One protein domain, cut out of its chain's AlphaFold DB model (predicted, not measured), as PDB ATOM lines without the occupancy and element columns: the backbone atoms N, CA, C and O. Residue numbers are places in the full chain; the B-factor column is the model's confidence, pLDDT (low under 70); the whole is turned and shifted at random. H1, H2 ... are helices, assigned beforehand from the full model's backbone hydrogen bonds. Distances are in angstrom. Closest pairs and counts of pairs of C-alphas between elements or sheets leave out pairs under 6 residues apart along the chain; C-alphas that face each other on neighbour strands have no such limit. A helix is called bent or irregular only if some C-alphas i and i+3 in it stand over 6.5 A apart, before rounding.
ATOM      1  N   ARG A  55       4.750  28.382  31.242       80.06
ATOM      2  CA  ARG A  55       3.299  28.322  31.013       80.06
ATOM      3  C   ARG A  55       2.847  29.322  29.948       80.06
ATOM      4  O   ARG A  55       2.066  28.977  29.072       80.06
ATOM      5  N   ASN A  56       3.362  30.553  29.978       82.50
ATOM      6  CA  ASN A  56       3.029  31.555  28.962       82.50
ATOM      7  C   ASN A  56       3.554  31.185  27.567       82.50
ATOM      8  O   ASN A  56       2.863  31.421  26.577       82.50
ATOM      9  N   VAL A  57       4.762  30.616  27.474       85.56
ATOM     10  CA  VAL A  57       5.317  30.134  26.198       85.56
ATOM     11  C   VAL A  57       4.516  28.942  25.687       85.56
ATOM     12  O   VAL A  57       4.149  28.928  24.519       85.56
ATOM     13  N   ASP A  58       4.187  27.985  26.549       83.31
ATOM     14  CA  ASP A  58       3.370  26.823  26.202       83.31
ATOM     15  C   ASP A  58       1.990  27.241  25.667       83.31
ATOM     16  O   ASP A  58       1.621  26.879  24.550       83.31
ATOM     17  N   LEU A  59       1.277  28.132  26.369       78.25
ATOM     18  CA  LEU A  59      -0.009  28.680  25.910       78.25
ATOM     19  C   LEU A  59       0.089  29.406  24.556       78.25
ATOM     20  O   LEU A  59      -0.844  29.356  23.748       78.25
ATOM     21  N   LEU A  60       1.212  30.083  24.297       82.19
ATOM     22  CA  LEU A  60       1.500  30.733  23.018       82.19
ATOM     23  C   LEU A  60       1.725  29.712  21.903       82.19
ATOM     24  O   LEU A  60       1.166  29.860  20.818       82.19
ATOM     25  N   LEU A  61       2.519  28.676  22.170       81.94
ATOM     26  CA  LEU A  61       2.868  27.636  21.206       81.94
ATOM     27  C   LEU A  61       1.674  26.770  20.819       81.94
ATOM     28  O   LEU A  61       1.523  26.439  19.642       81.94
ATOM     29  N   ARG A  62       0.787  26.487  21.776       74.50
ATOM     30  CA  ARG A  62      -0.477  25.787  21.525       74.50
ATOM     31  C   ARG A  62      -1.515  26.648  20.796       74.50
ATOM     32  O   ARG A  62      -2.620  26.182  20.550       74.50
ATOM     33  N   GLY A  63      -1.228  27.922  20.504       64.94
ATOM     34  CA  GLY A  63      -2.152  28.809  19.788       64.94
ATOM     35  C   GLY A  63      -3.462  29.102  20.532       64.94
ATOM     36  O   GLY A  63      -4.422  29.567  19.920       64.94
ATOM     37  N   HIS A  64      -3.519  28.860  21.846       62.50
ATOM     38  CA  HIS A  64      -4.726  29.070  22.649       62.50
ATOM     39  C   HIS A  64      -5.042  30.560  22.852       62.50
ATOM     40  O   HIS A  64      -6.196  30.929  23.054       62.50
ATOM     41  N   LEU A  65      -4.030  31.432  22.759       61.16
ATOM     42  CA  LEU A  65      -4.169  32.867  23.025       61.16
ATOM     43  C   LEU A  65      -5.133  33.594  22.056       61.16
ATOM     44  O   LEU A  65      -6.014  34.286  22.551       61.16
ATOM     45  N   PRO A  66      -5.053  33.455  20.715       56.47
ATOM     46  CA  PRO A  66      -6.034  34.048  19.796       56.47
ATOM     47  C   PRO A  66      -7.318  33.230  19.643       56.47
ATOM     48  O   PRO A  66      -8.389  33.815  19.500       56.47
ATOM     49  N   ALA A  67      -7.230  31.896  19.662       54.84
ATOM     50  CA  ALA A  67      -8.396  31.037  19.475       54.84
ATOM     51  C   ALA A  67      -9.373  31.169  20.654       54.84
ATOM     52  O   ALA A  67     -10.558  31.394  20.437       54.84
ATOM     53  N   GLY A  68      -8.881  31.156  21.899       54.28
ATOM     54  CA  GLY A  68      -9.703  31.305  23.106       54.28
ATOM     55  C   GLY A  68     -10.288  32.707  23.330       54.28
ATOM     56  O   GLY A  68     -11.235  32.841  24.103       54.28
ATOM     57  N   LEU A  69      -9.766  33.743  22.652       55.78
ATOM     58  CA  LEU A  69     -10.288  35.123  22.685       55.78
ATOM     59  C   LEU A  69     -11.616  35.271  21.931       55.78
ATOM     60  O   LEU A  69     -12.482  36.040  22.349       55.78
ATOM     61  N   PHE A  70     -11.756  34.565  20.805       52.03
ATOM     62  CA  PHE A  70     -12.900  34.685  19.893       52.03
ATOM     63  C   PHE A  70     -13.716  33.397  19.761       52.03
ATOM     64  O   PHE A  70     -14.793  33.430  19.164       52.03
ATOM     65  N   ALA A  71     -13.252  32.282  20.338       51.41
ATOM     66  CA  ALA A  71     -14.023  31.054  20.469       51.41
ATOM     67  C   ALA A  71     -15.191  31.277  21.438       51.41
ATOM     68  O   ALA A  71     -15.173  30.895  22.608       51.41
ATOM     69  N   ARG A  72     -16.262  31.886  20.930       44.34
ATOM     70  CA  ARG A  72     -17.594  31.758  21.511       44.34
ATOM     71  C   ARG A  72     -17.984  30.296  21.360       44.34
ATOM     72  O   ARG A  72     -18.576  29.987  20.341       44.34
ATOM     73  N   ARG A  73     -17.621  29.440  22.330       43.78
ATOM     74  CA  ARG A  73     -18.080  28.050  22.552       43.78
ATOM     75  C   ARG A  73     -18.881  27.483  21.364       43.78
ATOM     76  O   ARG A  73     -20.069  27.200  21.500       43.78
ATOM     77  N   THR A  74     -18.270  27.363  20.189       39.69
ATOM     78  CA  THR A  74     -18.916  26.736  19.042       39.69
ATOM     79  C   THR A  74     -18.604  25.273  19.215       39.69
ATOM     80  O   THR A  74     -17.559  24.782  18.815       39.69
ATOM     81  N   ARG A  75     -19.524  24.589  19.896       40.41
ATOM     82  CA  ARG A  75     -19.600  23.127  20.019       40.41
ATOM     83  C   ARG A  75     -19.912  22.454  18.666       40.41
ATOM     84  O   ARG A  75     -20.522  21.398  18.629       40.41
ATOM     85  N   ALA A  76     -19.582  23.100  17.562       38.31
ATOM     86  CA  ALA A  76     -19.906  22.676  16.218       38.31
ATOM     87  C   ALA A  76     -18.714  23.080  15.360       38.31
ATOM     88  O   ALA A  76     -18.621  24.232  14.949       38.31
ATOM     89  N   ASP A  77     -17.712  22.209  15.318       37.81
ATOM     90  CA  ASP A  77     -17.143  21.720  14.065       37.81
ATOM     91  C   ASP A  77     -16.142  20.601  14.389       37.81
ATOM     92  O   ASP A  77     -15.307  20.705  15.288       37.81
ATOM     93  N   ASP A  78     -16.319  19.491  13.681       40.56
ATOM     94  CA  ASP A  78     -15.749  18.176  13.940       40.56
ATOM     95  C   ASP A  78     -14.235  18.120  13.680       40.56
ATOM     96  O   ASP A  78     -13.779  17.972  12.545       40.56
ATOM     97  N   ALA A  79     -13.438  18.168  14.746       40.16
ATOM     98  CA  ALA A  79     -12.076  17.646  14.749       40.16
ATOM     99  C   ALA A  79     -11.815  16.940  16.089       40.16
ATOM    100  O   ALA A  79     -12.109  17.519  17.138       40.16
ATOM    101  N   PRO A  80     -11.255  15.716  16.097       38.38
ATOM    102  CA  PRO A  80     -10.811  15.065  17.320       38.38
ATOM    103  C   PRO A  80      -9.496  15.718  17.759       38.38
ATOM    104  O   PRO A  80      -8.414  15.173  17.569       38.38
ATOM    105  N   SER A  81      -9.567  16.938  18.281       48.59
ATOM    106  CA  SER A  81      -8.501  17.475  19.117       48.59
ATOM    107  C   SER A  81      -8.886  17.185  20.563       48.59
ATOM    108  O   SER A  81      -9.772  17.849  21.097       48.59
ATOM    109  N   ASP A  82      -8.230  16.202  21.182       47.91
ATOM    110  CA  ASP A  82      -8.379  15.858  22.608       47.91
ATOM    111  C   ASP A  82      -8.018  17.025  23.556       47.91
ATOM    112  O   ASP A  82      -8.255  16.952  24.760       47.91
ATOM    113  N   ASP A  83      -7.481  18.129  23.026       48.38
ATOM    114  CA  ASP A  83      -7.184  19.334  23.791       48.38
ATOM    115  C   ASP A  83      -8.426  20.243  23.924       48.38
ATOM    116  O   ASP A  83      -8.914  20.798  22.931       48.38
ATOM    117  N   PRO A  84      -8.947  20.461  25.148       52.00
ATOM    118  CA  PRO A  84     -10.094  21.327  25.362       52.00
ATOM    119  C   PRO A  84      -9.737  22.777  25.021       52.00
ATOM    120  O   PRO A  84      -8.831  23.361  25.617       52.00
ATOM    121  N   VAL A  85     -10.496  23.401  24.114       52.94
ATOM    122  CA  VAL A  85     -10.391  24.842  23.839       52.94
ATOM    123  C   VAL A  85     -10.719  25.609  25.123       52.94
ATOM    124  O   VAL A  85     -11.883  25.764  25.504       52.94
ATOM    125  N   VAL A  86      -9.680  26.079  25.813       57.50
ATOM    126  CA  VAL A  86      -9.818  26.850  27.051       57.50
ATOM    127  C   VAL A  86     -10.362  28.235  26.706       57.50
ATOM    128  O   VAL A  86      -9.633  29.111  26.239       57.50
ATOM    129  N   ALA A  87     -11.662  28.441  26.925       61.12
ATOM    130  CA  ALA A  87     -12.259  29.770  26.865       61.12
ATOM    131  C   ALA A  87     -11.616  30.658  27.941       61.12
ATOM    132  O   ALA A  87     -11.565  30.281  29.114       61.12
ATOM    133  N   ILE A  88     -11.107  31.825  27.545       67.69
ATOM    134  CA  ILE A  88     -10.443  32.738  28.478       67.69
ATOM    135  C   ILE A  88     -11.512  33.469  29.297       67.69
ATOM    136  O   ILE A  88     -12.464  34.014  28.741       67.69
ATOM    137  N   ASP A  89     -11.342  33.499  30.620       74.12
ATOM    138  CA  ASP A  89     -12.248  34.213  31.523       74.12
ATOM    139  C   ASP A  89     -12.341  35.712  31.136       74.12
ATOM    140  O   ASP A  89     -11.299  36.368  30.982       74.12
ATOM    141  N   PRO A  90     -13.552  36.293  30.998       78.94
ATOM    142  CA  PRO A  90     -13.738  37.711  30.692       78.94
ATOM    143  C   PRO A  90     -12.968  38.669  31.612       78.94
ATOM    144  O   PRO A  90     -12.520  39.722  31.156       78.94
ATOM    145  N   ALA A  91     -12.770  38.319  32.885       80.69
ATOM    146  CA  ALA A  91     -11.992  39.118  33.827       80.69
ATOM    147  C   ALA A  91     -10.503  39.165  33.446       80.69
ATOM    148  O   ALA A  91      -9.882  40.229  33.494       80.69
ATOM    149  N   VAL A  92      -9.938  38.039  33.002       79.94
ATOM    150  CA  VAL A  92      -8.552  37.966  32.511       79.94
ATOM    151  C   VAL A  92      -8.400  38.788  31.234       79.94
ATOM    152  O   VAL A  92      -7.412  39.506  31.077       79.94
ATOM    153  N   LEU A  93      -9.404  38.758  30.352       81.81
ATOM    154  CA  LEU A  93      -9.429  39.585  29.143       81.81
ATOM    155  C   LEU A  93      -9.491  41.078  29.457       81.81
ATOM    156  O   LEU A  93      -8.718  41.856  28.895       81.81
ATOM    157  N   ALA A  94     -10.364  41.480  30.382       86.12
ATOM    158  CA  ALA A  94     -10.461  42.862  30.835       86.12
ATOM    159  C   ALA A  94      -9.137  43.343  31.450       86.12
ATOM    160  O   ALA A  94      -8.668  44.439  31.134       86.12
ATOM    161  N   LEU A  95      -8.488  42.501  32.261       88.88
ATOM    162  CA  LEU A  95      -7.188  42.806  32.853       88.88
ATOM    163  C   LEU A  95      -6.083  42.909  31.791       88.88
ATOM    164  O   LEU A  95      -5.267  43.827  31.848       88.88
ATOM    165  N   GLY A  96      -6.084  42.026  30.790       87.88
ATOM    166  CA  GLY A  96      -5.169  42.086  29.648       87.88
ATOM    167  C   GLY A  96      -5.353  43.352  28.804       87.88
ATOM    168  O   GLY A  96      -4.371  43.989  28.415       87.88
ATOM    169  N   ALA A  97      -6.598  43.775  28.573       90.69
ATOM    170  CA  ALA A  97      -6.910  45.018  27.871       90.69
ATOM    171  C   ALA A  97      -6.456  46.252  28.669       90.69
ATOM    172  O   ALA A  97      -5.798  47.138  28.117       90.69
ATOM    173  N   LEU A  98      -6.738  46.288  29.975       95.31
ATOM    174  CA  LEU A  98      -6.271  47.347  30.870       95.31
ATOM    175  C   LEU A  98      -4.739  47.402  30.908       95.31
ATOM    176  O   LEU A  98      -4.158  48.485  30.824       95.31
ATOM    177  N   TYR A  99      -4.086  46.239  30.966       92.56
ATOM    178  CA  TYR A  99      -2.636  46.124  30.891       92.56
ATOM    179  C   TYR A  99      -2.100  46.715  29.584       92.56
ATOM    180  O   TYR A  99      -1.189  47.535  29.633       92.56
ATOM    181  N   LEU A 100      -2.684  46.381  28.428       93.56
ATOM    182  CA  LEU A 100      -2.271  46.920  27.128       93.56
ATOM    183  C   LEU A 100      -2.431  48.447  27.058       93.56
ATOM    184  O   LEU A 100      -1.539  49.140  26.560       93.56
ATOM    185  N   ILE A 101      -3.531  48.985  27.592       96.31
ATOM    186  CA  ILE A 101      -3.785  50.431  27.670       96.31
ATOM    187  C   ILE A 101      -2.737  51.115  28.554       96.31
ATOM    188  O   ILE A 101      -2.070  52.052  28.105       96.31
ATOM    189  N   ALA A 102      -2.538  50.622  29.779       96.19
ATOM    190  CA  ALA A 102      -1.537  51.150  30.702       96.19
ATOM    191  C   ALA A 102      -0.128  51.059  30.099       96.19
ATOM    192  O   ALA A 102       0.670  51.995  30.181       96.19
ATOM    193  N   GLN A 103       0.163  49.954  29.414       94.44
ATOM    194  CA  GLN A 103       1.424  49.718  28.735       94.44
ATOM    195  C   GLN A 103       1.682  50.740  27.623       94.44
ATOM    196  O   GLN A 103       2.806  51.237  27.511       94.44
ATOM    197  N   ALA A 104       0.675  51.043  26.800       94.88
ATOM    198  CA  ALA A 104       0.768  52.041  25.738       94.88
ATOM    199  C   ALA A 104       0.937  53.460  26.304       94.88
ATOM    200  O   ALA A 104       1.764  54.224  25.803       94.88
ATOM    201  N   PHE A 105       0.205  53.785  27.374       96.06
ATOM    202  CA  PHE A 105       0.284  55.070  28.069       96.06
ATOM    203  C   PHE A 105       1.683  55.320  28.638       96.06
ATOM    204  O   PHE A 105       2.325  56.312  28.294       96.06
ATOM    205  N   LEU A 106       2.207  54.374  29.421       94.75
ATOM    206  CA  LEU A 106       3.538  54.479  30.022       94.75
ATOM    207  C   LEU A 106       4.655  54.503  28.972       94.75
ATOM    208  O   LEU A 106       5.622  55.249  29.115       94.75
ATOM    209  N   ALA A 107       4.526  53.725  27.890       93.50
ATOM    210  CA  ALA A 107       5.511  53.727  26.809       93.50
ATOM    211  C   ALA A 107       5.645  55.106  26.137       93.50
ATOM    212  O   ALA A 107       6.758  55.491  25.779       93.50
ATOM    213  N   GLY A 108       4.548  55.863  26.008       92.62
ATOM    214  CA  GLY A 108       4.572  57.229  25.477       92.62
ATOM    215  C   GLY A 108       5.356  58.205  26.339       92.62
ATOM    216  O   GLY A 108       6.190  58.946  25.819       92.62
ATOM    217  N   GLY A 109       5.157  58.154  27.656       92.19
ATOM    218  CA  GLY A 109       5.920  58.974  28.595       92.19
ATOM    219  C   GLY A 109       7.402  58.645  28.569       92.19
ATOM    220  O   GLY A 109       8.230  59.541  28.428       92.19
ATOM    221  N   LEU A 110       7.737  57.356  28.654       93.25
ATOM    222  CA  LEU A 110       9.123  56.891  28.697       93.25
ATOM    223  C   LEU A 110       9.894  57.259  27.426       93.25
ATOM    224  O   LEU A 110      10.984  57.819  27.510       93.25
ATOM    225  N   LEU A 111       9.313  57.014  26.248       92.00
ATOM    226  CA  LEU A 111       9.929  57.412  24.980       92.00
ATOM    227  C   LEU A 111      10.032  58.938  24.848       92.00
ATOM    228  O   LEU A 111      11.026  59.431  24.321       92.00
ATOM    229  N   GLY A 112       9.045  59.687  25.353       89.81
ATOM    230  CA  GLY A 112       9.097  61.148  25.414       89.81
ATOM    231  C   GLY A 112      10.260  61.662  26.267       89.81
ATOM    232  O   GLY A 112      10.974  62.568  25.847       89.81
ATOM    233  N   VAL A 113      10.509  61.039  27.423       90.25
ATOM    234  CA  VAL A 113      11.662  61.358  28.280       90.25
ATOM    235  C   VAL A 113      12.974  61.017  27.572       90.25
ATOM    236  O   VAL A 113      13.847  61.875  27.481       90.25
ATOM    237  N   PHE A 114      13.102  59.811  27.006       89.38
ATOM    238  CA  PHE A 114      14.323  59.378  26.312       89.38
ATOM    239  C   PHE A 114      14.629  60.187  25.042       89.38
ATOM    240  O   PHE A 114      15.782  60.253  24.605       89.38
ATOM    241  N   ARG A 115      13.617  60.829  24.441       86.00
ATOM    242  CA  ARG A 115      13.800  61.719  23.288       86.00
ATOM    243  C   ARG A 115      14.620  62.967  23.637       86.00
ATOM    244  O   ARG A 115      15.341  63.447  22.762       86.00
ATOM    245  N   THR A 116      14.530  63.465  24.869       80.88
ATOM    246  CA  THR A 116      15.152  64.728  25.293       80.88
ATOM    247  C   THR A 116      16.678  64.575  25.432       80.88
ATOM    248  O   THR A 116      17.121  63.752  26.229       80.88
ATOM    249  N   PRO A 117      17.507  65.351  24.703       64.44
ATOM    250  CA  PRO A 117      18.968  65.171  24.673       64.44
ATOM    251  C   PRO A 117      19.703  65.524  25.975       64.44
ATOM    252  O   PRO A 117      20.871  65.181  26.121       64.44
ATOM    253  N   GLN A 118      19.059  66.237  26.905       58.78
ATOM    254  CA  GLN A 118      19.698  66.790  28.102       58.78
ATOM    255  C   GLN A 118      18.894  66.454  29.363       58.78
ATOM    256  O   GLN A 118      18.051  67.236  29.784       58.78
ATOM    257  N   GLY A 119      19.137  65.266  29.926       58.03
ATOM    258  CA  GLY A 119      19.161  64.950  31.369       58.03
ATOM    259  C   GLY A 119      17.997  65.304  32.313       58.03
ATOM    260  O   GLY A 119      18.060  64.931  33.478       58.03
ATOM    261  N   GLY A 120      16.943  65.992  31.887       63.06
ATOM    262  CA  GLY A 120      15.869  66.447  32.764       63.06
ATOM    263  C   GLY A 120      14.725  65.448  32.830       63.06
ATOM    264  O   GLY A 120      13.678  65.675  32.220       63.06
ATOM    265  N   TRP A 121      14.883  64.346  33.567       75.31
ATOM    266  CA  TRP A 121      13.694  63.599  33.979       75.31
ATOM    267  C   TRP A 121      12.857  64.509  34.879       75.31
ATOM    268  O   TRP A 121      13.315  64.979  35.917       75.31
ATOM    269  N   THR A 122      11.622  64.776  34.468       85.56
ATOM    270  CA  THR A 122      10.640  65.469  35.299       85.56
ATOM    271  C   THR A 122       9.351  64.672  35.279       85.56
ATOM    272  O   THR A 122       8.916  64.205  34.224       85.56
ATOM    273  N   PHE A 123       8.700  64.547  36.438       87.44
ATOM    274  CA  PHE A 123       7.400  63.882  36.532       87.44
ATOM    275  C   PHE A 123       6.371  64.527  35.589       87.44
ATOM    276  O   PHE A 123       5.653  63.833  34.870       87.44
ATOM    277  N   ARG A 124       6.374  65.865  35.505       88.56
ATOM    278  CA  ARG A 124       5.534  66.624  34.569       88.56
ATOM    279  C   ARG A 124       5.805  66.248  33.109       88.56
ATOM    280  O   ARG A 124       4.858  66.028  32.361       88.56
ATOM    281  N   GLY A 125       7.075  66.149  32.710       87.56
ATOM    282  CA  GLY A 125       7.458  65.741  31.357       87.56
ATOM    283  C   GLY A 125       7.035  64.306  31.033       87.56
ATOM    284  O   GLY A 125       6.533  64.052  29.939       87.56
ATOM    285  N   LEU A 126       7.156  63.392  32.001       90.94
ATOM    286  CA  LEU A 126       6.710  62.006  31.861       90.94
ATOM    287  C   LEU A 126       5.197  61.930  31.621       90.94
ATOM    288  O   LEU A 126       4.773  61.348  30.626       90.94
ATOM    289  N   VAL A 127       4.391  62.546  32.490       93.25
ATOM    290  CA  VAL A 127       2.919  62.532  32.382       93.25
ATOM    291  C   VAL A 127       2.450  63.206  31.093       93.25
ATOM    292  O   VAL A 127       1.570  62.679  30.410       93.25
ATOM    293  N   HIS A 128       3.076  64.323  30.713       91.75
ATOM    294  CA  HIS A 128       2.800  64.978  29.436       91.75
ATOM    295  C   HIS A 128       3.095  64.046  28.252       91.75
ATOM    296  O   HIS A 128       2.254  63.888  27.369       91.75
ATOM    297  N   GLY A 129       4.255  63.380  28.244       91.50
ATOM    298  CA  GLY A 129       4.608  62.402  27.216       91.50
ATOM    299  C   GLY A 129       3.642  61.214  27.169       91.50
ATOM    300  O   GLY A 129       3.281  60.773  26.074       91.50
ATOM    301  N   CYS A 130       3.172  60.739  28.330       93.44
ATOM    302  CA  CYS A 130       2.168  59.682  28.406       93.44
ATOM    303  C   CYS A 130       0.910  60.100  27.646       93.44
ATOM    304  O   CYS A 130       0.533  59.419  26.700       93.44
ATOM    305  N   GLY A 131       0.309  61.247  27.980       93.19
ATOM    306  CA  GLY A 131      -0.907  61.726  27.314       93.19
ATOM    307  C   GLY A 131      -0.701  62.058  25.832       93.19
ATOM    308  O   GLY A 131      -1.476  61.622  24.982       93.19
ATOM    309  N   PHE A 132       0.373  62.780  25.501       93.44
ATOM    310  CA  PHE A 132       0.616  63.294  24.150       93.44
ATOM    311  C   PHE A 132       0.840  62.189  23.104       93.44
ATOM    312  O   PHE A 132       0.376  62.304  21.962       93.44
ATOM    313  N   TYR A 133       1.534  61.103  23.470       94.25
ATOM    314  CA  TYR A 133       1.827  59.986  22.562       94.25
ATOM    315  C   TYR A 133       0.898  58.776  22.729       94.25
ATOM    316  O   TYR A 133       0.905  57.903  21.857       94.25
ATOM    317  N   PHE A 134       0.076  58.726  23.786       95.38
ATOM    318  CA  PHE A 134      -0.768  57.574  24.126       95.38
ATOM    319  C   PHE A 134      -1.564  57.036  22.939       95.38
ATOM    320  O   PHE A 134      -1.384  55.883  22.558       95.38
ATOM    321  N   ALA A 135      -2.405  57.867  22.314       95.38
ATOM    322  CA  ALA A 135      -3.295  57.411  21.245       95.38
ATOM    323  C   ALA A 135      -2.521  56.879  20.027       95.38
ATOM    324  O   ALA A 135      -2.926  55.898  19.402       95.38
ATOM    325  N   ARG A 136      -1.379  57.496  19.698       94.56
ATOM    326  CA  ARG A 136      -0.530  57.078  18.572       94.56
ATOM    327  C   ARG A 136       0.134  55.728  18.858       94.56
ATOM    328  O   ARG A 136       0.085  54.831  18.021       94.56
ATOM    329  N   ILE A 137       0.678  55.549  20.061       94.94
ATOM    330  CA  ILE A 137       1.293  54.285  20.493       94.94
ATOM    331  C   ILE A 137       0.249  53.180  20.673       94.94
ATOM    332  O   ILE A 137       0.525  52.025  20.339       94.94
ATOM    333  N   LEU A 138      -0.949  53.514  21.154       96.50
ATOM    334  CA  LEU A 138      -2.064  52.579  21.261       96.50
ATOM    335  C   LEU A 138      -2.455  52.052  19.878       96.50
ATOM    336  O   LEU A 138      -2.507  50.842  19.701       96.50
ATOM    337  N   ARG A 139      -2.613  52.921  18.868       96.19
ATOM    338  CA  ARG A 139      -2.887  52.503  17.478       96.19
ATOM    339  C   ARG A 139      -1.801  51.583  16.916       96.19
ATOM    340  O   ARG A 139      -2.132  50.566  16.319       96.19
ATOM    341  N   VAL A 140      -0.518  51.891  17.140       96.44
ATOM    342  CA  VAL A 140       0.593  50.999  16.740       96.44
ATOM    343  C   VAL A 140       0.514  49.653  17.464       96.44
ATOM    344  O   VAL A 140       0.784  48.614  16.868       96.44
ATOM    345  N   SER A 141       0.136  49.651  18.744       95.12
ATOM    346  CA  SER A 141       0.030  48.426  19.546       95.12
ATOM    347  C   SER A 141      -1.156  47.564  19.110       95.12
ATOM    348  O   SER A 141      -1.003  46.353  19.004       95.12
ATOM    349  N   LEU A 142      -2.298  48.176  18.784       95.12
ATOM    350  CA  LEU A 142      -3.465  47.495  18.221       95.12
ATOM    351  C   LEU A 142      -3.173  46.924  16.831       95.12
ATOM    352  O   LEU A 142      -3.538  45.790  16.546       95.12
ATOM    353  N   LEU A 143      -2.465  47.672  15.982       95.44
ATOM    354  CA  LEU A 143      -2.070  47.184  14.662       95.44
ATOM    355  C   LEU A 143      -1.064  46.027  14.765       95.44
ATOM    356  O   LEU A 143      -1.169  45.055  14.029       95.44
ATOM    357  N   ALA A 144      -0.135  46.077  15.723       94.06
ATOM    358  CA  ALA A 144       0.758  44.957  16.008       94.06
ATOM    359  C   ALA A 144       0.019  43.735  16.579       94.06
ATOM    360  O   ALA A 144       0.354  42.609  16.221       94.06
ATOM    361  N   LEU A 145      -0.998  43.946  17.421       92.12
ATOM    362  CA  LEU A 145      -1.867  42.877  17.914       92.12
ATOM    363  C   LEU A 145      -2.647  42.225  16.766       92.12
ATOM    364  O   LEU A 145      -2.717  41.003  16.693       92.12
ATOM    365  N   PHE A 146      -3.167  43.028  15.836       91.75
ATOM    366  CA  PHE A 146      -3.806  42.535  14.617       91.75
ATOM    367  C   PHE A 146      -2.839  41.713  13.752       91.75
ATOM    368  O   PHE A 146      -3.189  40.620  13.318       91.75
ATOM    369  N   LEU A 147      -1.601  42.181  13.553       93.31
ATOM    370  CA  LEU A 147      -0.577  41.414  12.834       93.31
ATOM    371  C   LEU A 147      -0.246  40.094  13.541       93.31
ATOM    372  O   LEU A 147      -0.131  39.069  12.878       93.31
ATOM    373  N   ALA A 148      -0.135  40.089  14.871       91.38
ATOM    374  CA  ALA A 148       0.059  38.858  15.631       91.38
ATOM    375  C   ALA A 148      -1.128  37.894  15.451       91.38
ATOM    376  O   ALA A 148      -0.915  36.710  15.208       91.38
ATOM    377  N   ALA A 149      -2.368  38.394  15.493       87.88
ATOM    378  CA  ALA A 149      -3.559  37.586  15.227       87.88
ATOM    379  C   ALA A 149      -3.538  36.978  13.813       87.88
ATOM    380  O   ALA A 149      -3.843  35.799  13.653       87.88
ATOM    381  N   LEU A 150      -3.102  37.742  12.806       89.69
ATOM    382  CA  LEU A 150      -2.919  37.241  11.442       89.69
ATOM    383  C   LEU A 150      -1.847  36.143  11.371       89.69
ATOM    384  O   LEU A 150      -2.067  35.130  10.714       89.69
ATOM    385  N   VAL A 151      -0.719  36.296  12.075       90.94
ATOM    386  CA  VAL A 151       0.324  35.254  12.161       90.94
ATOM    387  C   VAL A 151      -0.259  33.946  12.692       90.94
ATOM    388  O   VAL A 151      -0.015  32.892  12.111       90.94
ATOM    389  N   PHE A 152      -1.074  34.000  13.744       86.31
ATOM    390  CA  PHE A 152      -1.733  32.805  14.268       86.31
ATOM    391  C   PHE A 152      -2.770  32.215  13.309       86.31
ATOM    392  O   PHE A 152      -2.803  30.998  13.128       86.31
ATOM    393  N   ALA A 153      -3.576  33.059  12.660       84.69
ATOM    394  CA  ALA A 153      -4.560  32.620  11.673       84.69
ATOM    395  C   ALA A 153      -3.903  31.902  10.482       84.69
ATOM    396  O   ALA A 153      -4.441  30.913   9.995       84.69
ATOM    397  N   LEU A 154      -2.722  32.358  10.047       86.94
ATOM    398  CA  LEU A 154      -1.927  31.717   8.994       86.94
ATOM    399  C   LEU A 154      -1.166  30.477   9.488       86.94
ATOM    400  O   LEU A 154      -0.953  29.538   8.723       86.94
ATOM    401  N   ASN A 155      -0.783  30.444  10.766       86.19
ATOM    402  CA  ASN A 155      -0.126  29.288  11.369       86.19
ATOM    403  C   ASN A 155      -1.076  28.087  11.519       86.19
ATOM    404  O   ASN A 155      -0.617  26.959  11.415       86.19
ATOM    405  N   ALA A 156      -2.380  28.300  11.724       81.25
ATOM    406  CA  ALA A 156      -3.365  27.224  11.895       81.25
ATOM    407  C   ALA A 156      -3.542  26.276  10.680       81.25
ATOM    408  O   ALA A 156      -3.603  25.060  10.866       81.25
ATOM    409  N   PRO A 157      -3.659  26.747   9.421       83.12
ATOM    410  CA  PRO A 157      -3.644  25.847   8.265       83.12
ATOM    411  C   PRO A 157      -2.258  25.232   8.036       83.12
ATOM    412  O   PRO A 157      -2.168  24.059   7.685       83.12
ATOM    413  N   LEU A 158      -1.181  25.991   8.278       81.88
ATOM    414  CA  LEU A 158       0.189  25.492   8.151       81.88
ATOM    415  C   LEU A 158       0.479  24.357   9.143       81.88
ATOM    416  O   LEU A 158       1.140  23.392   8.774       81.88
ATOM    417  N   SER A 159      -0.016  24.455  10.381       79.81
ATOM    418  CA  SER A 159       0.174  23.424  11.401       79.81
ATOM    419  C   SER A 159      -0.519  22.133  11.009       79.81
ATOM    420  O   SER A 159       0.144  21.108  10.975       79.81
ATOM    421  N   ARG A 160      -1.788  22.195  10.586       81.62
ATOM    422  CA  ARG A 160      -2.528  21.013  10.117       81.62
ATOM    423  C   ARG A 160      -1.794  20.292   8.987       81.62
ATOM    424  O   ARG A 160      -1.583  19.087   9.060       81.62
ATOM    425  N   TRP A 161      -1.326  21.046   7.993       80.56
ATOM    426  CA  TRP A 161      -0.554  20.483   6.887       80.56
ATOM    427  C   TRP A 161       0.776  19.859   7.342       80.56
ATOM    428  O   TRP A 161       1.158  18.798   6.856       80.56
ATOM    429  N   LEU A 162       1.496  20.495   8.272       81.56
ATOM    430  CA  LEU A 162       2.751  19.960   8.811       81.56
ATOM    431  C   LEU A 162       2.534  18.719   9.680       81.56
ATOM    432  O   LEU A 162       3.345  17.798   9.610       81.56
ATOM    433  N   ASP A 163       1.460  18.681  10.462       80.25
ATOM    434  CA  ASP A 163       1.136  17.568  11.352       80.25
ATOM    435  C   ASP A 163       0.751  16.323  10.532       80.25
ATOM    436  O   ASP A 163       1.249  15.232  10.803       80.25
ATOM    437  N   GLU A 164      -0.006  16.483   9.438       82.94
ATOM    438  CA  GLU A 164      -0.253  15.406   8.462       82.94
ATOM    439  C   GLU A 164       1.055  14.847   7.878       82.94
ATOM    440  O   GLU A 164       1.222  13.635   7.728       82.94
ATOM    441  N   ARG A 165       2.023  15.721   7.569       81.25
ATOM    442  CA  ARG A 165       3.341  15.310   7.059       81.25
ATOM    443  C   ARG A 165       4.210  14.653   8.124       81.25
ATOM    444  O   ARG A 165       4.977  13.757   7.784       81.25
ATOM    445  N   ALA A 166       4.100  15.082   9.376       76.69
ATOM    446  CA  ALA A 166       4.806  14.479  10.498       76.69
ATOM    447  C   ALA A 166       4.273  13.071  10.794       76.69
ATOM    448  O   ALA A 166       5.069  12.161  10.998       76.69
ATOM    449  N   LEU A 167       2.953  12.869  10.731       77.75
ATOM    450  CA  LEU A 167       2.323  11.552  10.882       77.75
ATOM    451  C   LEU A 167       2.672  10.598   9.732       77.75
ATOM    452  O   LEU A 167       2.809   9.397   9.944       77.75
ATOM    453  N   ALA A 168       2.847  11.128   8.521       79.94
ATOM    454  CA  ALA A 168       3.291  10.356   7.363       79.94
ATOM    455  C   ALA A 168       4.814  10.105   7.334       79.94
ATOM    456  O   ALA A 168       5.302   9.394   6.451       79.94
ATOM    457  N   ALA A 169       5.586  10.705   8.247       78.44
ATOM    458  CA  ALA A 169       7.032  10.546   8.270       78.44
ATOM    459  C   ALA A 169       7.413   9.162   8.814       78.44
ATOM    460  O   ALA A 169       7.044   8.779   9.918       78.44
ATOM    461  N   VAL A 170       8.216   8.428   8.042       74.00
ATOM    462  CA  VAL A 170       8.706   7.090   8.418       74.00
ATOM    463  C   VAL A 170       9.749   7.161   9.547       74.00
ATOM    464  O   VAL A 170       9.972   6.184  10.256       74.00
ATOM    465  N   SER A 171      10.391   8.318   9.737       82.62
ATOM    466  CA  SER A 171      11.421   8.560  10.749       82.62
ATOM    467  C   SER A 171      10.933   9.483  11.868       82.62
ATOM    468  O   SER A 171      10.528  10.625  11.634       82.62
ATOM    469  N   GLU A 172      11.105   9.031  13.111       82.06
ATOM    470  CA  GLU A 172      10.807   9.805  14.324       82.06
ATOM    471  C   GLU A 172      11.581  11.135  14.365       82.06
ATOM    472  O   GLU A 172      11.031  12.182  14.703       82.06
ATOM    473  N   THR A 173      12.840  11.139  13.914       83.69
ATOM    474  CA  THR A 173      13.672  12.352  13.847       83.69
ATOM    475  C   THR A 173      13.074  13.419  12.931       83.69
ATOM    476  O   THR A 173      13.175  14.610  13.219       83.69
ATOM    477  N   THR A 174      12.437  13.014  11.830       80.69
ATOM    478  CA  THR A 174      11.821  13.945  10.879       80.69
ATOM    479  C   THR A 174      10.516  14.502  11.432       80.69
ATOM    480  O   THR A 174      10.298  15.709  11.335       80.69
ATOM    481  N   ALA A 175       9.695  13.668  12.078       78.88
ATOM    482  CA  ALA A 175       8.497  14.127  12.777       78.88
ATOM    483  C   ALA A 175       8.845  15.148  13.880       78.88
ATOM    484  O   ALA A 175       8.257  16.230  13.935       78.88
ATOM    485  N   LEU A 176       9.875  14.865  14.688       83.25
ATOM    486  CA  LEU A 176      10.370  15.784  15.718       83.25
ATOM    487  C   LEU A 176      10.916  17.089  15.123       83.25
ATOM    488  O   LEU A 176      10.579  18.172  15.603       83.25
ATOM    489  N   ALA A 177      11.730  17.017  14.065       86.38
ATOM    490  CA  ALA A 177      12.294  18.202  13.418       86.38
ATOM    491  C   ALA A 177      11.209  19.124  12.836       86.38
ATOM    492  O   ALA A 177      11.310  20.345  12.969       86.38
ATOM    493  N   LEU A 178      10.151  18.558  12.241       83.44
ATOM    494  CA  LEU A 178       9.002  19.321  11.744       83.44
ATOM    495  C   LEU A 178       8.224  19.977  12.894       83.44
ATOM    496  O   LEU A 178       7.912  21.169  12.819       83.44
ATOM    497  N   GLY A 179       7.986  19.239  13.984       80.94
ATOM    498  CA  GLY A 179       7.318  19.752  15.178       80.94
ATOM    499  C   GLY A 179       8.071  20.918  15.822       80.94
ATOM    500  O   GLY A 179       7.510  22.001  16.008       80.94
ATOM    501  N   PHE A 180       9.362  20.754  16.124       85.81
ATOM    502  CA  PHE A 180      10.180  21.827  16.701       85.81
ATOM    503  C   PHE A 180      10.388  22.988  15.728       85.81
ATOM    504  O   PHE A 180      10.283  24.149  16.130       85.81
ATOM    505  N   GLY A 181      10.634  22.692  14.449       86.06
ATOM    506  CA  GLY A 181      10.815  23.695  13.403       86.06
ATOM    507  C   GLY A 181       9.602  24.614  13.266       86.06
ATOM    508  O   GLY A 181       9.761  25.831  13.181       86.06
ATOM    509  N   ARG A 182       8.385  24.059  13.346       85.94
ATOM    510  CA  ARG A 182       7.131  24.825  13.339       85.94
ATOM    511  C   ARG A 182       7.053  25.816  14.499       85.94
ATOM    512  O   ARG A 182       6.801  27.000  14.285       85.94
ATOM    513  N   HIS A 183       7.261  25.345  15.727       88.44
ATOM    514  CA  HIS A 183       7.188  26.201  16.914       88.44
ATOM    515  C   HIS A 183       8.288  27.270  16.909       88.44
ATOM    516  O   HIS A 183       8.020  28.428  17.228       88.44
ATOM    517  N   ALA A 184       9.502  26.914  16.480       90.50
ATOM    518  CA  ALA A 184      10.601  27.859  16.318       90.50
ATOM    519  C   ALA A 184      10.269  28.949  15.286       90.50
ATOM    520  O   ALA A 184      10.506  30.129  15.547       90.50
ATOM    521  N   LEU A 185       9.664  28.577  14.150       90.75
ATOM    522  CA  LEU A 185       9.220  29.524  13.126       90.75
ATOM    523  C   LEU A 185       8.144  30.476  13.666       90.75
ATOM    524  O   LEU A 185       8.253  31.686  13.475       90.75
ATOM    525  N   LEU A 186       7.144  29.959  14.386       90.50
ATOM    526  CA  LEU A 186       6.103  30.779  15.010       90.50
ATOM    527  C   LEU A 186       6.699  31.790  16.001       90.50
ATOM    528  O   LEU A 186       6.407  32.984  15.906       90.50
ATOM    529  N   ILE A 187       7.569  31.340  16.916       91.12
ATOM    530  CA  ILE A 187       8.261  32.226  17.864       91.12
ATOM    531  C   ILE A 187       9.051  33.296  17.110       91.12
ATOM    532  O   ILE A 187       8.967  34.475  17.456       91.12
ATOM    533  N   LEU A 188       9.803  32.907  16.077       92.25
ATOM    534  CA  LEU A 188      10.617  33.828  15.291       92.25
ATOM    535  C   LEU A 188       9.758  34.921  14.645       92.25
ATOM    536  O   LEU A 188      10.074  36.103  14.774       92.25
ATOM    537  N   VAL A 189       8.650  34.554  14.000       93.38
ATOM    538  CA  VAL A 189       7.744  35.522  13.365       93.38
ATOM    539  C   VAL A 189       7.117  36.456  14.405       93.38
ATOM    540  O   VAL A 189       7.071  37.667  14.190       93.38
ATOM    541  N   LEU A 190       6.695  35.942  15.564       93.06
ATOM    542  CA  LEU A 190       6.145  36.768  16.647       93.06
ATOM    543  C   LEU A 190       7.188  37.727  17.237       93.06
ATOM    544  O   LEU A 190       6.875  38.892  17.498       93.06
ATOM    545  N   ILE A 191       8.436  37.275  17.396       93.06
ATOM    546  CA  ILE A 191       9.567  38.124  17.789       93.06
ATOM    547  C   ILE A 191       9.752  39.258  16.781       93.06
ATOM    548  O   ILE A 191       9.890  40.412  17.189       93.06
ATOM    549  N   LEU A 192       9.708  38.961  15.478       93.75
ATOM    550  CA  LEU A 192       9.835  39.974  14.433       93.75
ATOM    551  C   LEU A 192       8.689  40.985  14.494       93.75
ATOM    552  O   LEU A 192       8.956  42.186  14.502       93.75
ATOM    553  N   VAL A 193       7.432  40.539  14.608       95.25
ATOM    554  CA  VAL A 193       6.266  41.434  14.748       95.25
ATOM    555  C   VAL A 193       6.405  42.334  15.979       95.25
ATOM    556  O   VAL A 193       6.168  43.544  15.898       95.25
ATOM    557  N   HIS A 194       6.843  41.782  17.113       94.62
ATOM    558  CA  HIS A 194       7.066  42.576  18.318       94.62
ATOM    559  C   HIS A 194       8.218  43.580  18.137       94.62
ATOM    560  O   HIS A 194       8.083  44.749  18.508       94.62
ATOM    561  N   MET A 195       9.324  43.169  17.511       95.12
ATOM    562  CA  MET A 195      10.453  44.044  17.178       95.12
ATOM    563  C   MET A 195      10.009  45.210  16.277       95.12
ATOM    564  O   MET A 195      10.274  46.369  16.601       95.12
ATOM    565  N   LEU A 196       9.270  44.917  15.202       95.56
ATOM    566  CA  LEU A 196       8.684  45.886  14.266       95.56
ATOM    567  C   LEU A 196       7.788  46.905  14.980       95.56
ATOM    568  O   LEU A 196       7.917  48.112  14.754       95.56
ATOM    569  N   SER A 197       6.912  46.430  15.872       95.88
ATOM    570  CA  SER A 197       6.044  47.276  16.699       95.88
ATOM    571  C   SER A 197       6.845  48.189  17.624       95.88
ATOM    572  O   SER A 197       6.530  49.371  17.769       95.88
ATOM    573  N   SER A 198       7.907  47.660  18.232       94.88
ATOM    574  CA  SER A 198       8.764  48.409  19.151       94.88
ATOM    575  C   SER A 198       9.479  49.562  18.438       94.88
ATOM    576  O   SER A 198       9.386  50.708  18.882       94.88
ATOM    577  N   TYR A 199      10.083  49.307  17.272       95.00
ATOM    578  CA  TYR A 199      10.691  50.365  16.455       95.00
ATOM    579  C   TYR A 199       9.660  51.351  15.894       95.00
ATOM    580  O   TYR A 199       9.937  52.548  15.834       95.00
ATOM    581  N   ALA A 200       8.453  50.906  15.539       95.94
ATOM    582  CA  ALA A 200       7.400  51.820  15.096       95.94
ATOM    583  C   ALA A 200       7.005  52.820  16.191       95.94
ATOM    584  O   ALA A 200       6.818  54.001  15.900       95.94
ATOM    585  N   LYS A 201       6.945  52.393  17.461       95.94
ATOM    586  CA  LYS A 201       6.698  53.296  18.601       95.94
ATOM    587  C   LYS A 201       7.808  54.339  18.745       95.94
ATOM    588  O   LYS A 201       7.514  55.512  18.958       95.94
ATOM    589  N   VAL A 202       9.065  53.926  18.575       95.12
ATOM    590  CA  VAL A 202      10.225  54.832  18.565       95.12
ATOM    591  C   VAL A 202      10.106  55.866  17.439       95.12
ATOM    592  O   VAL A 202      10.239  57.060  17.698       95.12
ATOM    593  N   ILE A 203       9.789  55.432  16.216       93.06
ATOM    594  CA  ILE A 203       9.625  56.313  15.047       93.06
ATOM    595  C   ILE A 203       8.474  57.306  15.258       93.06
ATOM    596  O   ILE A 203       8.651  58.495  15.005       93.06
ATOM    597  N   VAL A 204       7.322  56.857  15.775       94.38
ATOM    598  CA  VAL A 204       6.180  57.734  16.104       94.38
ATOM    599  C   VAL A 204       6.594  58.874  17.028       94.38
ATOM    600  O   VAL A 204       6.194  60.015  16.808       94.38
ATOM    601  N   VAL A 205       7.385  58.582  18.061       92.12
ATOM    602  CA  VAL A 205       7.797  59.591  19.044       92.12
ATOM    603  C   VAL A 205       8.904  60.492  18.500       92.12
ATOM    604  O   VAL A 205       8.898  61.695  18.758       92.12
ATOM    605  N   ARG A 206       9.853  59.930  17.746       90.44
ATOM    606  CA  ARG A 206      11.011  60.659  17.219       90.44
ATOM    607  C   ARG A 206      10.647  61.596  16.071       90.44
ATOM    608  O   ARG A 206      11.101  62.733  16.059       90.44
ATOM    609  N   GLU A 207       9.863  61.105  15.119       88.12
ATOM    610  CA  GLU A 207       9.473  61.821  13.895       88.12
ATOM    611  C   GLU A 207       8.081  62.459  14.009       88.12
ATOM    612  O   GLU A 207       7.554  62.975  13.030       88.12
ATOM    613  N   GLU A 208       7.451  62.377  15.185       87.81
ATOM    614  CA  GLU A 208       6.105  62.902  15.469       87.81
ATOM    615  C   GLU A 208       5.011  62.416  14.504       87.81
ATOM    616  O   GLU A 208       3.971  63.060  14.328       87.81
ATOM    617  N   ARG A 209       5.203  61.229  13.914       86.94
ATOM    618  CA  ARG A 209       4.275  60.664  12.929       86.94
ATOM    619  C   ARG A 209       2.885  60.438  13.521       86.94
ATOM    620  O   ARG A 209       2.722  59.854  14.592       86.94
ATOM    621  N   GLN A 210       1.866  60.844  12.762       87.44
ATOM    622  CA  GLN A 210       0.453  60.652  13.117       87.44
ATOM    623  C   GLN A 210      -0.089  59.280  12.689       87.44
ATOM    624  O   GLN A 210      -0.945  58.708  13.368       87.44
ATOM    625  N   SER A 211       0.413  58.736  11.573       92.38
ATOM    626  CA  SER A 211      -0.043  57.457  11.017       92.38
ATOM    627  C   SER A 211       0.735  56.274  11.593       92.38
ATOM    628  O   SER A 211       1.944  56.149  11.395       92.38
ATOM    629  N   ALA A 212       0.013  55.372  12.264       91.25
ATOM    630  CA  ALA A 212       0.564  54.137  12.821       91.25
ATOM    631  C   ALA A 212       1.017  53.149  11.731       91.25
ATOM    632  O   ALA A 212       2.057  52.511  11.878       91.25
ATOM    633  N   ALA A 213       0.270  53.055  10.625       92.06
ATOM    634  CA  ALA A 213       0.605  52.171   9.511       92.06
ATOM    635  C   ALA A 213       1.898  52.614   8.817       92.06
ATOM    636  O   ALA A 213       2.793  51.802   8.602       92.06
ATOM    637  N   LEU A 214       2.045  53.919   8.553       92.75
ATOM    638  CA  LEU A 214       3.288  54.451   7.992       92.75
ATOM    639  C   LEU A 214       4.464  54.246   8.948       92.75
ATOM    640  O   LEU A 214       5.547  53.908   8.491       92.75
ATOM    641  N   ALA A 215       4.264  54.391  10.262       94.00
ATOM    642  CA  ALA A 215       5.321  54.121  11.234       94.00
ATOM    643  C   ALA A 215       5.766  52.647  11.243       94.00
ATOM    644  O   ALA A 215       6.960  52.389  11.371       94.00
ATOM    645  N   LEU A 216       4.845  51.690  11.064       93.69
ATOM    646  CA  LEU A 216       5.187  50.270  10.897       93.69
ATOM    647  C   LEU A 216       5.884  49.982   9.565       93.69
ATOM    648  O   LEU A 216       6.832  49.208   9.529       93.69
ATOM    649  N   LEU A 217       5.461  50.613   8.469       94.81
ATOM    650  CA  LEU A 217       6.144  50.461   7.181       94.81
ATOM    651  C   LEU A 217       7.560  51.055   7.228       94.81
ATOM    652  O   LEU A 217       8.511  50.448   6.740       94.81
ATOM    653  N   SER A 218       7.726  52.210   7.874       93.38
ATOM    654  CA  SER A 218       9.043  52.803   8.116       93.38
ATOM    655  C   SER A 218       9.896  51.938   9.047       93.38
ATOM    656  O   SER A 218      11.091  51.789   8.795       93.38
ATOM    657  N   SER A 219       9.308  51.325  10.085       93.69
ATOM    658  CA  SER A 219      10.045  50.402  10.954       93.69
ATOM    659  C   SER A 219      10.465  49.137  10.213       93.69
ATOM    660  O   SER A 219      11.592  48.691  10.397       93.69
ATOM    661  N   LEU A 220       9.630  48.619   9.309       94.44
ATOM    662  CA  LEU A 220       9.978  47.506   8.429       94.44
ATOM    663  C   LEU A 220      11.171  47.846   7.535       94.44
ATOM    664  O   LEU A 220      12.130  47.080   7.503       94.44
ATOM    665  N   GLY A 221      11.155  49.004   6.870       92.75
ATOM    666  CA  GLY A 221      12.281  49.454   6.047       92.75
ATOM    667  C   GLY A 221      13.578  49.603   6.849       92.75
ATOM    668  O   GLY A 221      14.633  49.132   6.423       92.75
ATOM    669  N   PHE A 222      13.501  50.192   8.048       93.25
ATOM    670  CA  PHE A 222      14.649  50.327   8.948       93.25
ATOM    671  C   PHE A 222      15.186  48.964   9.409       93.25
ATOM    672  O   PHE A 222      16.388  48.704   9.321       93.25
ATOM    673  N   CYS A 223      14.302  48.074   9.869       93.88
ATOM    674  CA  CYS A 223      14.666  46.736  10.322       93.88
ATOM    675  C   CYS A 223      15.196  45.868   9.179       93.88
ATOM    676  O   CYS A 223      16.113  45.099   9.418       93.88
ATOM    677  N   ALA A 224      14.696  45.993   7.951       93.06
ATOM    678  CA  ALA A 224      15.230  45.256   6.807       93.06
ATOM    679  C   ALA A 224      16.653  45.721   6.453       93.06
ATOM    680  O   ALA A 224      17.554  44.901   6.288       93.06
ATOM    681  N   ARG A 225      16.890  47.040   6.415       93.12
ATOM    682  CA  ARG A 225      18.210  47.616   6.101       93.12
ATOM    683  C   ARG A 225      19.257  47.352   7.188       93.12
ATOM    684  O   ARG A 225      20.444  47.238   6.892       93.12
ATOM    685  N   HIS A 226      18.832  47.256   8.446       92.69
ATOM    686  CA  HIS A 226      19.712  47.057   9.600       92.69
ATOM    687  C   HIS A 226      19.360  45.805  10.405       92.69
ATOM    688  O   HIS A 226      19.473  45.804  11.633       92.69
ATOM    689  N   PHE A 227      18.973  44.734   9.708       91.12
ATOM    690  CA  PHE A 227      18.411  43.522  10.306       91.12
ATOM    691  C   PHE A 227      19.266  42.946  11.424       91.12
ATOM    692  O   PHE A 227      18.789  42.809  12.544       91.12
ATOM    693  N   PHE A 228      20.551  42.703  11.170       92.12
ATOM    694  CA  PHE A 228      21.436  42.101  12.168       92.12
ATOM    695  C   PHE A 228      21.662  42.983  13.397       92.12
ATOM    696  O   PHE A 228      21.812  42.464  14.497       92.12
ATOM    697  N   ALA A 229      21.651  44.309  13.244       91.94
ATOM    698  CA  ALA A 229      21.809  45.207  14.385       91.94
ATOM    699  C   ALA A 229      20.523  45.305  15.213       91.94
ATOM    700  O   ALA A 229      20.582  45.232  16.438       91.94
ATOM    701  N   ALA A 230      19.370  45.419  14.548       92.38
ATOM    702  CA  ALA A 230      18.070  45.440  15.210       92.38
ATOM    703  C   ALA A 230      17.781  44.105  15.915       92.38
ATOM    704  O   ALA A 230      17.465  44.087  17.105       92.38
ATOM    705  N   LEU A 231      17.965  42.988  15.205       91.88
ATOM    706  CA  LEU A 231      17.797  41.644  15.746       91.88
ATOM    707  C   LEU A 231      18.830  41.359  16.838       91.88
ATOM    708  O   LEU A 231      18.460  40.861  17.892       91.88
ATOM    709  N   GLY A 232      20.103  41.714  16.634       92.50
ATOM    710  CA  GLY A 232      21.167  41.501  17.616       92.50
ATOM    711  C   GLY A 232      20.905  42.225  18.937       92.50
ATOM    712  O   GLY A 232      21.015  41.616  19.998       92.50
ATOM    713  N   GLN A 233      20.470  43.488  18.891       93.56
ATOM    714  CA  GLN A 233      20.074  44.225  20.094       93.56
ATOM    715  C   GLN A 233      18.870  43.567  20.787       93.56
ATOM    716  O   GLN A 233      18.835  43.444  22.012       93.56
ATOM    717  N   TYR A 234      17.881  43.131  20.005       91.88
ATOM    718  CA  TYR A 234      16.681  42.487  20.526       91.88
ATOM    719  C   TYR A 234      17.002  41.139  21.199       91.88
ATOM    720  O   TYR A 234      16.571  40.885  22.324       91.88
ATOM    721  N   LEU A 235      17.828  40.311  20.552       92.75
ATOM    722  CA  LEU A 235      18.316  39.038  21.082       92.75
ATOM    723  C   LEU A 235      19.213  39.227  22.309       92.75
ATOM    724  O   LEU A 235      19.109  38.441  23.243       92.75
ATOM    725  N   ALA A 236      20.036  40.279  22.361       95.38
ATOM    726  CA  ALA A 236      20.844  40.589  23.539       95.38
ATOM    727  C   ALA A 236      19.966  40.868  24.771       95.38
ATOM    728  O   ALA A 236      20.233  40.344  25.851       95.38
TER     729      ALA A 236
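What this domain is: This is residues 55 to 236 of the 297 residues of an uncharacterized protein of Acidobacteria bacterium RBG_16_70_10 (UniProt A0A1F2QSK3). A long helical hairpin, H4b and H5 side by side, makes the long axis of the model; at the end away from its turn, the later part of H3 packs on one side of it, and H6 crosses it on the other side. H4a, the first arm of the bent helix H4, packs on H3 beyond that end, short H1 and H2 lie near the hairpin's mid-length, residues 75 to 82 stick out, and H7 turns off from H6. The printed part has 182 residues with seven named helices, H1 to H7 in chain order, and no named strand: all helix, the packing mostly crossed. It is loose, with a radius of gyration of the C-alphas of 19.8 A, and elongated, spanning 63 by 39 by 27 A.

How they stand to each other: H1, residues 55 to 61, is close to but not clearly touching H2, residues 64 to 70, with Leu 59 and Leu 65 the closest C-alphas at 6.6 A. H3 is residues 90 to 115. By its hydrogen bonds H4 was assigned as one helix, residues 123 to 167, but it is bent, C-alphas 132 and 135 being 7.6 A apart: arm H4a is residues 123 to 132, arm H4b residues 135 to 167, at a steep tilt of 65 degrees. H3 touches H4a with residues 105 to 113 alone, the closest C-alphas being Gly 109 and Cys 130 at 3.8 A. H3 also touches H4b, closest at the C-alphas of Ala 104 and Leu 138, 5.3 A. H2 is close to but not clearly touching H4b, at the C-alphas of Pro 66 and Ala 149, 6.3 A. The hub is H5, residues 172 to 206, a hairpin with H4b: opposite ways at a shallow tilt of 11 degrees, closest at the C-alphas of Ala 166 and Ala 175, 4.4 A. H5 touches H6, residues 212 to 225, at a steep tilt of 63 degrees, closest at the C-alphas of Ala 200 and Ala 215, 5.0 A. H7, residues 227 to 236, only just touches H5, with 3 pairs of C-alphas within 8 A, Met 195 and Tyr 234 closest at 7.2 A. In H1, H3, H4a, H5, H6 and H7 every O i to N i+4 pair is within hydrogen-bond range; H4b has 27 of 29, and H2 1 of 3, with 2 of 4 O i to N i+3 pairs.

Where its parts are: H1 begins at C-alpha 55 (3.299, 28.322, 31.013). H3 measures 37.3 A. H4b measures 47.3 A, with a kink of 33 degrees near residue 158. H5 measures 50.9 A, from C-alpha 172 (10.807, 9.805, 14.324) to C-alpha 206 (11.011, 60.659, 17.219).

The domain as a whole: The two C-alphas farthest apart, Arg 124 and Val 170, are 65.1 A apart. The printed part has no cut. The link from H2 to H3, 19 residues, is long. Mean pLDDT of the printed part is 83.0; residues 63 to 88 and 117 to 120 are under 70.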